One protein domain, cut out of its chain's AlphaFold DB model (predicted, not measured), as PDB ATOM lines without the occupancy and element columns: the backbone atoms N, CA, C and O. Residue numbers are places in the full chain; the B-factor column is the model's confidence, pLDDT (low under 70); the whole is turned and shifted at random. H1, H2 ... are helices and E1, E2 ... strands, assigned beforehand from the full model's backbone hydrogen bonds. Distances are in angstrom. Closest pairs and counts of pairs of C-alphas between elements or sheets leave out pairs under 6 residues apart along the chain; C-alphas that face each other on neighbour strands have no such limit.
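AT A GLANCE: This is residues 166 to 232 of the 232 residues of the protein "J domain-containing protein" of viral metagenome (UniProt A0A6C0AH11). A strongly twisted ribbon, hairpin E4 and E5, has E1 beside part of E5; H1 and the small hairpin E2 and E3 lie beside that half, and residues 211 to 221 loop out at the other end. The 67-residue printed part, mostly strand, runs E1 H1 E2 E3 E4 E5; sheet E1 E5 E4 is mixed. It is loose, radius of gyration of the C-alphas 14.2 A, spanning 46 by 19 by 18 A.

HOW THE PARTS SIT: E5, residues 222 to 231, is antiparallel to E4, residues 200 to 210, with N 203 to O 227 2.9 A, and parallel to E1, residues 166 to 171, with N 228 to O 167 2.8 A. E2, residues 181 to 183, and E3, residues 188 to 190, form a hairpin, N 190 to O 181 2.8 A. H1, residues 173 to 179, has every O i to N i+4 pair within hydrogen-bond range.

IN THESE COORDINATES: E4 measures 27.5 A, E5 27.8 A. C-alpha 166 is at (291.962, 291.483, 283.731), C-alpha 231 at (277.040, 287.400, 277.922).

THE WHOLE: The printed part has no cut; link E4 to E5 is long; no printed residue is under pLDDT 70.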
ATOM      1  N   TYR A 166     293.211 291.354 284.476       97.62
ATOM      2  CA  TYR A 166     291.962 291.483 283.731       97.62
ATOM      3  C   TYR A 166     291.836 290.365 282.696       97.62
ATOM      4  O   TYR A 166     292.746 290.134 281.900       97.62
ATOM      5  N   LEU A 167     290.703 289.659 282.706       96.81
ATOM      6  CA  LEU A 167     290.422 288.562 281.774       96.81
ATOM      7  C   LEU A 167     289.064 288.764 281.109       96.81
ATOM      8  O   LEU A 167     288.045 288.845 281.796       96.81
ATOM      9  N   ASP A 168     289.041 288.784 279.779       96.81
ATOM     10  CA  ASP A 168     287.798 288.788 279.010       96.81
ATOM     11  C   ASP A 168     287.227 287.377 278.904       96.81
ATOM     12  O   ASP A 168     287.893 286.437 278.466       96.81
ATOM     13  N   VAL A 169     285.966 287.235 279.302       96.25
ATOM     14  CA  VAL A 169     285.244 285.964 279.294       96.25
ATOM     15  C   VAL A 169     283.979 286.145 278.472       96.25
ATOM     16  O   VAL A 169     283.054 286.840 278.883       96.25
ATOM     17  N   HIS A 170     283.922 285.505 277.310       96.00
ATOM     18  CA  HIS A 170     282.726 285.473 276.472       96.00
ATOM     19  C   HIS A 170     281.984 284.165 276.715       96.00
ATOM     20  O   HIS A 170     282.563 283.094 276.540       96.00
ATOM     21  N   ALA A 171     280.721 284.247 277.125       93.50
ATOM     22  CA  ALA A 171     279.952 283.070 277.504       93.50
ATOM     23  C   ALA A 171     278.510 283.145 276.998       93.50
ATOM     24  O   ALA A 171     277.839 284.163 277.170       93.50
ATOM     25  N   ASP A 172     278.037 282.047 276.408       93.81
ATOM     26  CA  ASP A 172     276.630 281.879 276.049       93.81
ATOM     27  C   ASP A 172     275.809 281.645 277.318       93.81
ATOM     28  O   ASP A 172     276.139 280.811 278.171       93.81
ATOM     29  N   ILE A 173     274.717 282.394 277.456       91.88
ATOM     30  CA  ILE A 173     273.876 282.317 278.649       91.88
ATOM     31  C   ILE A 173     273.312 280.907 278.892       91.88
ATOM     32  O   ILE A 173     273.208 280.477 280.041       91.88
ATOM     33  N   ARG A 174     272.957 280.163 277.838       92.31
ATOM     34  CA  ARG A 174     272.409 278.801 277.941       92.31
ATOM     35  C   ARG A 174     273.461 277.835 278.455       92.31
ATOM     36  O   ARG A 174     273.142 277.013 279.314       92.31
ATOM     37  N   ASP A 175     274.697 277.959 277.980       92.81
ATOM     38  CA  ASP A 175     275.805 277.122 278.438       92.81
ATOM     39  C   ASP A 175     276.094 277.356 279.922       92.81
ATOM     40  O   ASP A 175     276.247 276.391 280.671       92.81
ATOM     41  N   ILE A 176     276.048 278.614 280.378       93.44
ATOM     42  CA  ILE A 176     276.202 278.951 281.801       93.44
ATOM     43  C   ILE A 176     275.103 278.299 282.649       93.44
ATOM     44  O   ILE A 176     275.385 277.780 283.727       93.44
ATOM     45  N   PHE A 177     273.851 278.294 282.183       88.81
ATOM     46  CA  PHE A 177     272.754 277.659 282.920       88.81
ATOM     47  C   PHE A 177     272.886 276.136 283.008       88.81
ATOM     48  O   PHE A 177     272.503 275.553 284.022       88.81
ATOM     49  N   LEU A 178     273.390 275.489 281.954       92.19
ATOM     50  CA  LEU A 178     273.500 274.031 281.888       92.19
ATOM     51  C   LEU A 178     274.751 273.505 282.596       92.19
ATOM     52  O   LEU A 178     274.679 272.500 283.301       92.19
ATOM     53  N   ASN A 179     275.883 274.182 282.405       92.56
ATOM     54  CA  ASN A 179     277.210 273.680 282.765       92.56
ATOM     55  C   ASN A 179     277.946 274.579 283.772       92.56
ATOM     56  O   ASN A 179     278.994 274.197 284.290       92.56
ATOM     57  N   GLY A 180     277.412 275.765 284.072       93.56
ATOM     58  CA  GLY A 180     278.126 276.803 284.808       93.56
ATOM     59  C   GLY A 180     279.144 277.542 283.937       93.56
ATOM     60  O   GLY A 180     279.247 277.319 282.734       93.56
ATOM     61  N   LEU A 181     279.907 278.442 284.562       95.75
ATOM     62  CA  LEU A 181     280.959 279.208 283.898       95.75
ATOM     63  C   LEU A 181     282.325 278.850 284.487       95.75
ATOM     64  O   LEU A 181     282.634 279.228 285.617       95.75
ATOM     65  N   PHE A 182     283.135 278.129 283.715       95.88
ATOM     66  CA  PHE A 182     284.509 277.786 284.071       95.88
ATOM     67  C   PHE A 182     285.495 278.643 283.273       95.88
ATOM     68  O   PHE A 182     285.382 278.745 282.053       95.88
ATOM     69  N   VAL A 183     286.461 279.253 283.958       95.38
ATOM     70  CA  VAL A 183     287.518 280.068 283.345       95.38
ATOM     71  C   VAL A 183     288.815 279.273 283.353       95.38
ATOM     72  O   VAL A 183     289.476 279.153 284.388       95.38
ATOM     73  N   GLU A 184     289.169 278.720 282.194       92.88
ATOM     74  CA  GLU A 184     290.296 277.793 282.040       92.88
ATOM     75  C   GLU A 184     291.640 278.420 282.422       92.88
ATOM     76  O   GLU A 184     292.438 277.776 283.102       92.88
ATOM     77  N   GLN A 185     291.864 279.688 282.056       91.31
ATOM     78  CA  GLN A 185     293.130 280.405 282.264       91.31
ATOM     79  C   GLN A 185     293.561 280.449 283.735       91.31
ATOM     80  O   GLN A 185     294.752 280.509 284.027       91.31
ATOM     81  N   ILE A 186     292.591 280.422 284.653       93.50
ATOM     82  CA  ILE A 186     292.812 280.489 286.104       93.50
ATOM     83  C   ILE A 186     292.239 279.275 286.841       93.50
ATOM     84  O   ILE A 186     292.210 279.256 288.068       93.50
ATOM     85  N   SER A 187     291.768 278.267 286.100       93.31
ATOM     86  CA  SER A 187     291.128 277.061 286.633       93.31
ATOM     87  C   SER A 187     290.035 277.360 287.676       93.31
ATOM     88  O   SER A 187     289.963 276.732 288.733       93.31
ATOM     89  N   HIS A 188     289.188 278.361 287.404       94.69
ATOM     90  CA  HIS A 188     288.205 278.864 288.366       94.69
ATOM     91  C   HIS A 188     286.765 278.640 287.903       94.69
ATOM     92  O   HIS A 188     286.379 279.053 286.811       94.69
ATOM     93  N   GLN A 189     285.951 278.050 288.780       95.69
ATOM     94  CA  GLN A 189     284.507 277.952 288.597       95.69
ATOM     95  C   GLN A 189     283.826 279.203 289.158       95.69
ATOM     96  O   GLN A 189     283.835 279.434 290.367       95.69
ATOM     97  N   VAL A 190     283.192 279.981 288.285       95.19
ATOM     98  CA  VAL A 190     282.400 281.147 288.679       95.19
ATOM     99  C   VAL A 190     281.077 280.687 289.286       95.19
ATOM    100  O   VAL A 190     280.382 279.814 288.757       95.19
ATOM    101  N   GLU A 191     280.712 281.293 290.414       91.81
ATOM    102  CA  GLU A 191     279.454 281.007 291.089       91.81
ATOM    103  C   GLU A 191     278.290 281.668 290.337       91.81
ATOM    104  O   GLU A 191     278.117 282.885 290.378       91.81
ATOM    105  N   VAL A 192     277.469 280.864 289.655       90.19
ATOM    106  CA  VAL A 192     276.377 281.360 288.793       90.19
ATOM    107  C   VAL A 192     275.358 282.209 289.564       90.19
ATOM    108  O   VAL A 192     274.795 283.144 289.005       90.19
ATOM    109  N   SER A 193     275.162 281.948 290.861       91.62
ATOM    110  CA  SER A 193     274.283 282.737 291.743       91.62
ATOM    111  C   SER A 193     274.701 284.212 291.866       91.62
ATOM    112  O   SER A 193     273.870 285.056 292.199       91.62
ATOM    113  N   LYS A 194     275.977 284.523 291.608       92.38
ATOM    114  CA  LYS A 194     276.551 285.874 291.660       92.38
ATOM    115  C   LYS A 194     276.503 286.595 290.314       92.38
ATOM    116  O   LYS A 194     276.898 287.757 290.244       92.38
ATOM    117  N   LEU A 195     276.049 285.926 289.252       94.00
ATOM    118  CA  LEU A 195     275.945 286.511 287.921       94.00
ATOM    119  C   LEU A 195     274.590 287.189 287.723       94.00
ATOM    120  O   LEU A 195     273.534 286.644 288.037       94.00
ATOM    121  N   ASN A 196     274.631 288.375 287.128       93.88
ATOM    122  CA  ASN A 196     273.459 289.092 286.654       93.88
ATOM    123  C   ASN A 196     273.207 288.768 285.177       93.88
ATOM    124  O   ASN A 196     274.142 288.570 284.402       93.88
ATOM    125  N   ILE A 197     271.940 288.771 284.764       92.75
ATOM    126  CA  ILE A 197     271.555 288.608 283.355       92.75
ATOM    127  C   ILE A 197     271.636 289.977 282.672       92.75
ATOM    128  O   ILE A 197     270.632 290.654 282.453       92.75
ATOM    129  N   VAL A 198     272.863 290.413 282.398       95.31
ATOM    130  CA  VAL A 198     273.180 291.662 281.696       95.31
ATOM    131  C   VAL A 198     274.263 291.405 280.642       95.31
ATOM    132  O   VAL A 198     275.092 290.521 280.850       95.31
ATOM    133  N   PRO A 199     274.308 292.165 279.530       95.25
ATOM    134  CA  PRO A 199     275.263 291.907 278.445       95.25
ATOM    135  C   PRO A 199     276.737 291.968 278.866       95.25
ATOM    136  O   PRO A 199     277.580 291.303 278.272       95.25
ATOM    137  N   TYR A 200     277.052 292.778 279.877       97.12
ATOM    138  CA  TYR A 200     278.400 292.952 280.403       97.12
ATOM    139  C   TYR A 200     278.364 293.084 281.921       97.12
ATOM    140  O   TYR A 200     277.561 293.852 282.458       97.12
ATOM    141  N   GLN A 201     279.264 292.380 282.600       96.62
ATOM    142  CA  GLN A 201     279.467 292.511 284.037       96.62
ATOM    143  C   GLN A 201     280.903 292.196 284.442       96.62
ATOM    144  O   GLN A 201     281.620 291.484 283.742       96.62
ATOM    145  N   MET A 202     281.296 292.700 285.609       97.06
ATOM    146  CA  MET A 202     282.565 292.347 286.235       97.06
ATOM    147  C   MET A 202     282.330 291.362 287.376       97.06
ATOM    148  O   MET A 202     281.438 291.566 288.200       97.06
ATOM    149  N   TYR A 203     283.157 290.326 287.438       96.75
ATOM    150  CA  TYR A 203     283.211 289.384 288.550       96.75
ATOM    151  C   TYR A 203     284.636 289.340 289.089       96.75
ATOM    152  O   TYR A 203     285.581 289.149 288.327       96.75
ATOM    153  N   THR A 204     284.799 289.514 290.397       96.94
ATOM    154  CA  THR A 204     286.113 289.488 291.039       96.94
ATOM    155  C   THR A 204     286.314 288.204 291.826       96.94
ATOM    156  O   THR A 204     285.402 287.700 292.484       96.94
ATOM    157  N   THR A 205     287.529 287.669 291.770       95.69
ATOM    158  CA  THR A 205     287.930 286.499 292.556       95.69
ATOM    159  C   THR A 205     289.384 286.642 293.007       95.69
ATOM    160  O   THR A 205     290.164 287.295 292.311       95.69
ATOM    161  N   PRO A 206     289.777 286.109 294.178       95.12
ATOM    162  CA  PRO A 206     291.159 286.203 294.643       95.12
ATOM    163  C   PRO A 206     292.149 285.551 293.668       95.12
ATOM    164  O   PRO A 206     291.858 284.494 293.106       95.12
ATOM    165  N   SER A 207     293.333 286.145 293.508       95.06
ATOM    166  CA  SER A 207     294.479 285.498 292.859       95.06
ATOM    167  C   SER A 207     295.530 285.075 293.892       95.06
ATOM    168  O   SER A 207     295.435 285.405 295.075       95.06
ATOM    169  N   THR A 208     296.552 284.352 293.439       95.56
ATOM    170  CA  THR A 208     297.776 284.084 294.212       95.56
ATOM    171  C   THR A 208     298.915 285.041 293.858       95.56
ATOM    172  O   THR A 208     299.987 284.947 294.450       95.56
ATOM    173  N   ILE A 209     298.710 285.950 292.901       97.12
ATOM    174  CA  ILE A 209     299.733 286.888 292.441       97.12
ATOM    175  C   ILE A 209     299.918 287.949 293.530       97.12
ATOM    176  O   ILE A 209     298.930 288.577 293.915       97.12
ATOM    177  N   PRO A 210     301.134 288.160 294.057       97.19
ATOM    178  CA  PRO A 210     301.356 289.161 295.088       97.19
ATOM    179  C   PRO A 210     301.102 290.574 294.569       97.19
ATOM    180  O   PRO A 210     301.455 290.892 293.434       97.19
ATOM    181  N   LYS A 211     300.560 291.441 295.422       95.25
ATOM    182  CA  LYS A 211     300.586 292.886 295.181       95.25
ATOM    183  C   LYS A 211     302.012 293.417 295.268       95.25
ATOM    184  O   LYS A 211     302.829 292.881 296.027       95.25
ATOM    185  N   ILE A 212     302.282 294.509 294.559       89.00
ATOM    186  CA  ILE A 212     303.537 295.247 294.702       89.00
ATOM    187  C   ILE A 212     303.596 295.867 296.100       89.00
ATOM    188  O   ILE A 212     302.661 296.515 296.563       89.00
ATOM    189  N   GLN A 213     304.700 295.611 296.796       88.94
ATOM    190  CA  GLN A 213     304.929 295.989 298.190       88.94
ATOM    191  C   GLN A 213     306.378 296.455 298.367       88.94
ATOM    192  O   GLN A 213     307.238 296.129 297.548       88.94
ATOM    193  N   GLU A 214     306.654 297.172 299.465       88.56
ATOM    194  CA  GLU A 214     308.016 297.620 299.809       88.56
ATOM    195  C   GLU A 214     309.007 296.450 299.902       88.56
ATOM    196  O   GLU A 214     310.123 296.529 299.390       88.56
ATOM    197  N   ASP A 215     308.596 295.345 300.534       91.81
ATOM    198  CA  ASP A 215     309.337 294.088 300.467       91.81
ATOM    199  C   ASP A 215     308.999 293.378 299.157       91.81
ATOM    200  O   ASP A 215     307.930 292.779 299.006       91.81
ATOM    201  N   VAL A 216     309.950 293.416 298.225       90.69
ATOM    202  CA  VAL A 216     309.797 292.838 296.889       90.69
ATOM    203  C   VAL A 216     309.559 291.321 296.902       90.69
ATOM    204  O   VAL A 216     309.073 290.776 295.916       90.69
ATOM    205  N   TYR A 217     309.834 290.623 298.006       92.56
ATOM    206  CA  TYR A 217     309.571 289.186 298.138       92.56
ATOM    207  C   TYR A 217     308.275 288.868 298.898       92.56
ATOM    208  O   TYR A 217     307.936 287.694 299.066       92.56
ATOM    209  N   SER A 218     307.542 289.880 299.373       92.00
ATOM    210  CA  SER A 218     306.334 289.670 300.169       92.00
ATOM    211  C   SER A 218     305.182 289.117 299.331       92.00
ATOM    212  O   SER A 218     304.773 289.706 298.336       92.00
ATOM    213  N   ALA A 219     304.585 288.028 299.818       89.12
ATOM    214  CA  ALA A 219     303.366 287.415 299.286       89.12
ATOM    215  C   ALA A 219     302.180 287.506 300.269       89.12
ATOM    216  O   ALA A 219     301.290 286.658 300.266       89.12
ATOM    217  N   LYS A 220     302.200 288.490 301.180       91.50
ATOM    218  CA  LYS A 220     301.169 288.645 302.224       91.50
ATOM    219  C   LYS A 220     299.829 289.119 301.673       91.50
ATOM    220  O   LYS A 220     298.786 288.676 302.143       91.50
ATOM    221  N   GLU A 221     299.879 290.030 300.711       94.56
ATOM    222  CA  GLU A 221     298.712 290.568 300.030       94.56
ATOM    223  C   GLU A 221     298.737 290.103 298.583       94.56
ATOM    224  O   GLU A 221     299.747 290.254 297.895       94.56
ATOM    225  N   CYS A 222     297.622 289.535 298.131       96.06
ATOM    226  CA  CYS A 222     297.464 289.083 296.759       96.06
ATOM    227  C   CYS A 222     296.498 289.991 296.005       96.06
ATOM    228  O   CYS A 222     295.531 290.518 296.562       96.06
ATOM    229  N   ALA A 223     296.772 290.138 294.720       97.00
ATOM    230  CA  ALA A 223     295.929 290.816 293.765       97.00
ATOM    231  C   ALA A 223     294.666 290.004 293.451       97.00
ATOM    232  O   ALA A 223     294.504 288.847 293.862       97.00
ATOM    233  N   LEU A 224     293.770 290.601 292.675       97.50
ATOM    234  CA  LEU A 224     292.523 289.991 292.239       97.50
ATOM    235  C   LEU A 224     292.579 289.600 290.763       97.50
ATOM    236  O   LEU A 224     293.223 290.251 289.946       97.50
ATOM    237  N   PHE A 225     291.814 288.575 290.410       98.00
ATOM    238  CA  PHE A 225     291.330 288.410 289.047       98.00
ATOM    239  C   PHE A 225     290.052 289.227 288.871       98.00
ATOM    240  O   PHE A 225     289.109 289.096 289.656       98.00
ATOM    241  N   ILE A 226     290.017 290.042 287.822       98.06
ATOM    242  CA  ILE A 226     288.864 290.835 287.404       98.06
ATOM    243  C   ILE A 226     288.377 290.259 286.074       98.06
ATOM    244  O   ILE A 226     288.952 290.497 285.013       98.06
ATOM    245  N   LEU A 227     287.308 289.469 286.134       97.75
ATOM    246  CA  LEU A 227     286.696 288.865 284.958       97.75
ATOM    247  C   LEU A 227     285.718 289.854 284.326       97.75
ATOM    248  O   LEU A 227     284.720 290.224 284.948       97.75
ATOM    249  N   ARG A 228     285.983 290.246 283.083       97.69
ATOM    250  CA  ARG A 228     285.098 291.034 282.222       97.69
ATOM    251  C   ARG A 228     284.209 290.062 281.449       97.69
ATOM    252  O   ARG A 228     284.590 289.531 280.410       97.69
ATOM    253  N   ILE A 229     283.045 289.751 282.016       97.06
ATOM    254  CA  ILE A 229     282.137 288.734 281.484       97.06
ATOM    255  C   ILE A 229     281.175 289.384 280.493       97.06
ATOM    256  O   ILE A 229     280.352 290.226 280.865       97.06
ATOM    257  N   HIS A 230     281.251 288.942 279.244       97.12
ATOM    258  CA  HIS A 230     280.347 289.286 278.158       97.12
ATOM    259  C   HIS A 230     279.373 288.131 277.931       97.12
ATOM    260  O   HIS A 230     279.777 287.050 277.495       97.12
ATOM    261  N   LEU A 231     278.094 288.364 278.223       93.25
ATOM    262  CA  LEU A 231     277.040 287.400 277.922       93.25
ATOM    263  C   LEU A 231     276.594 287.586 276.471       93.25
ATOM    264  O   LEU A 231     276.153 288.677 276.095       93.25
ATOM    265  N   VAL A 232     276.735 286.525 275.680       88.81
ATOM    266  CA  VAL A 232     276.326 286.450 274.268       88.81
ATOM    267  C   VAL A 232     275.106 285.561 274.073       88.81
ATOM    268  O   VAL A 232     274.860 284.668 274.920       88.81
TER     269      VAL A 232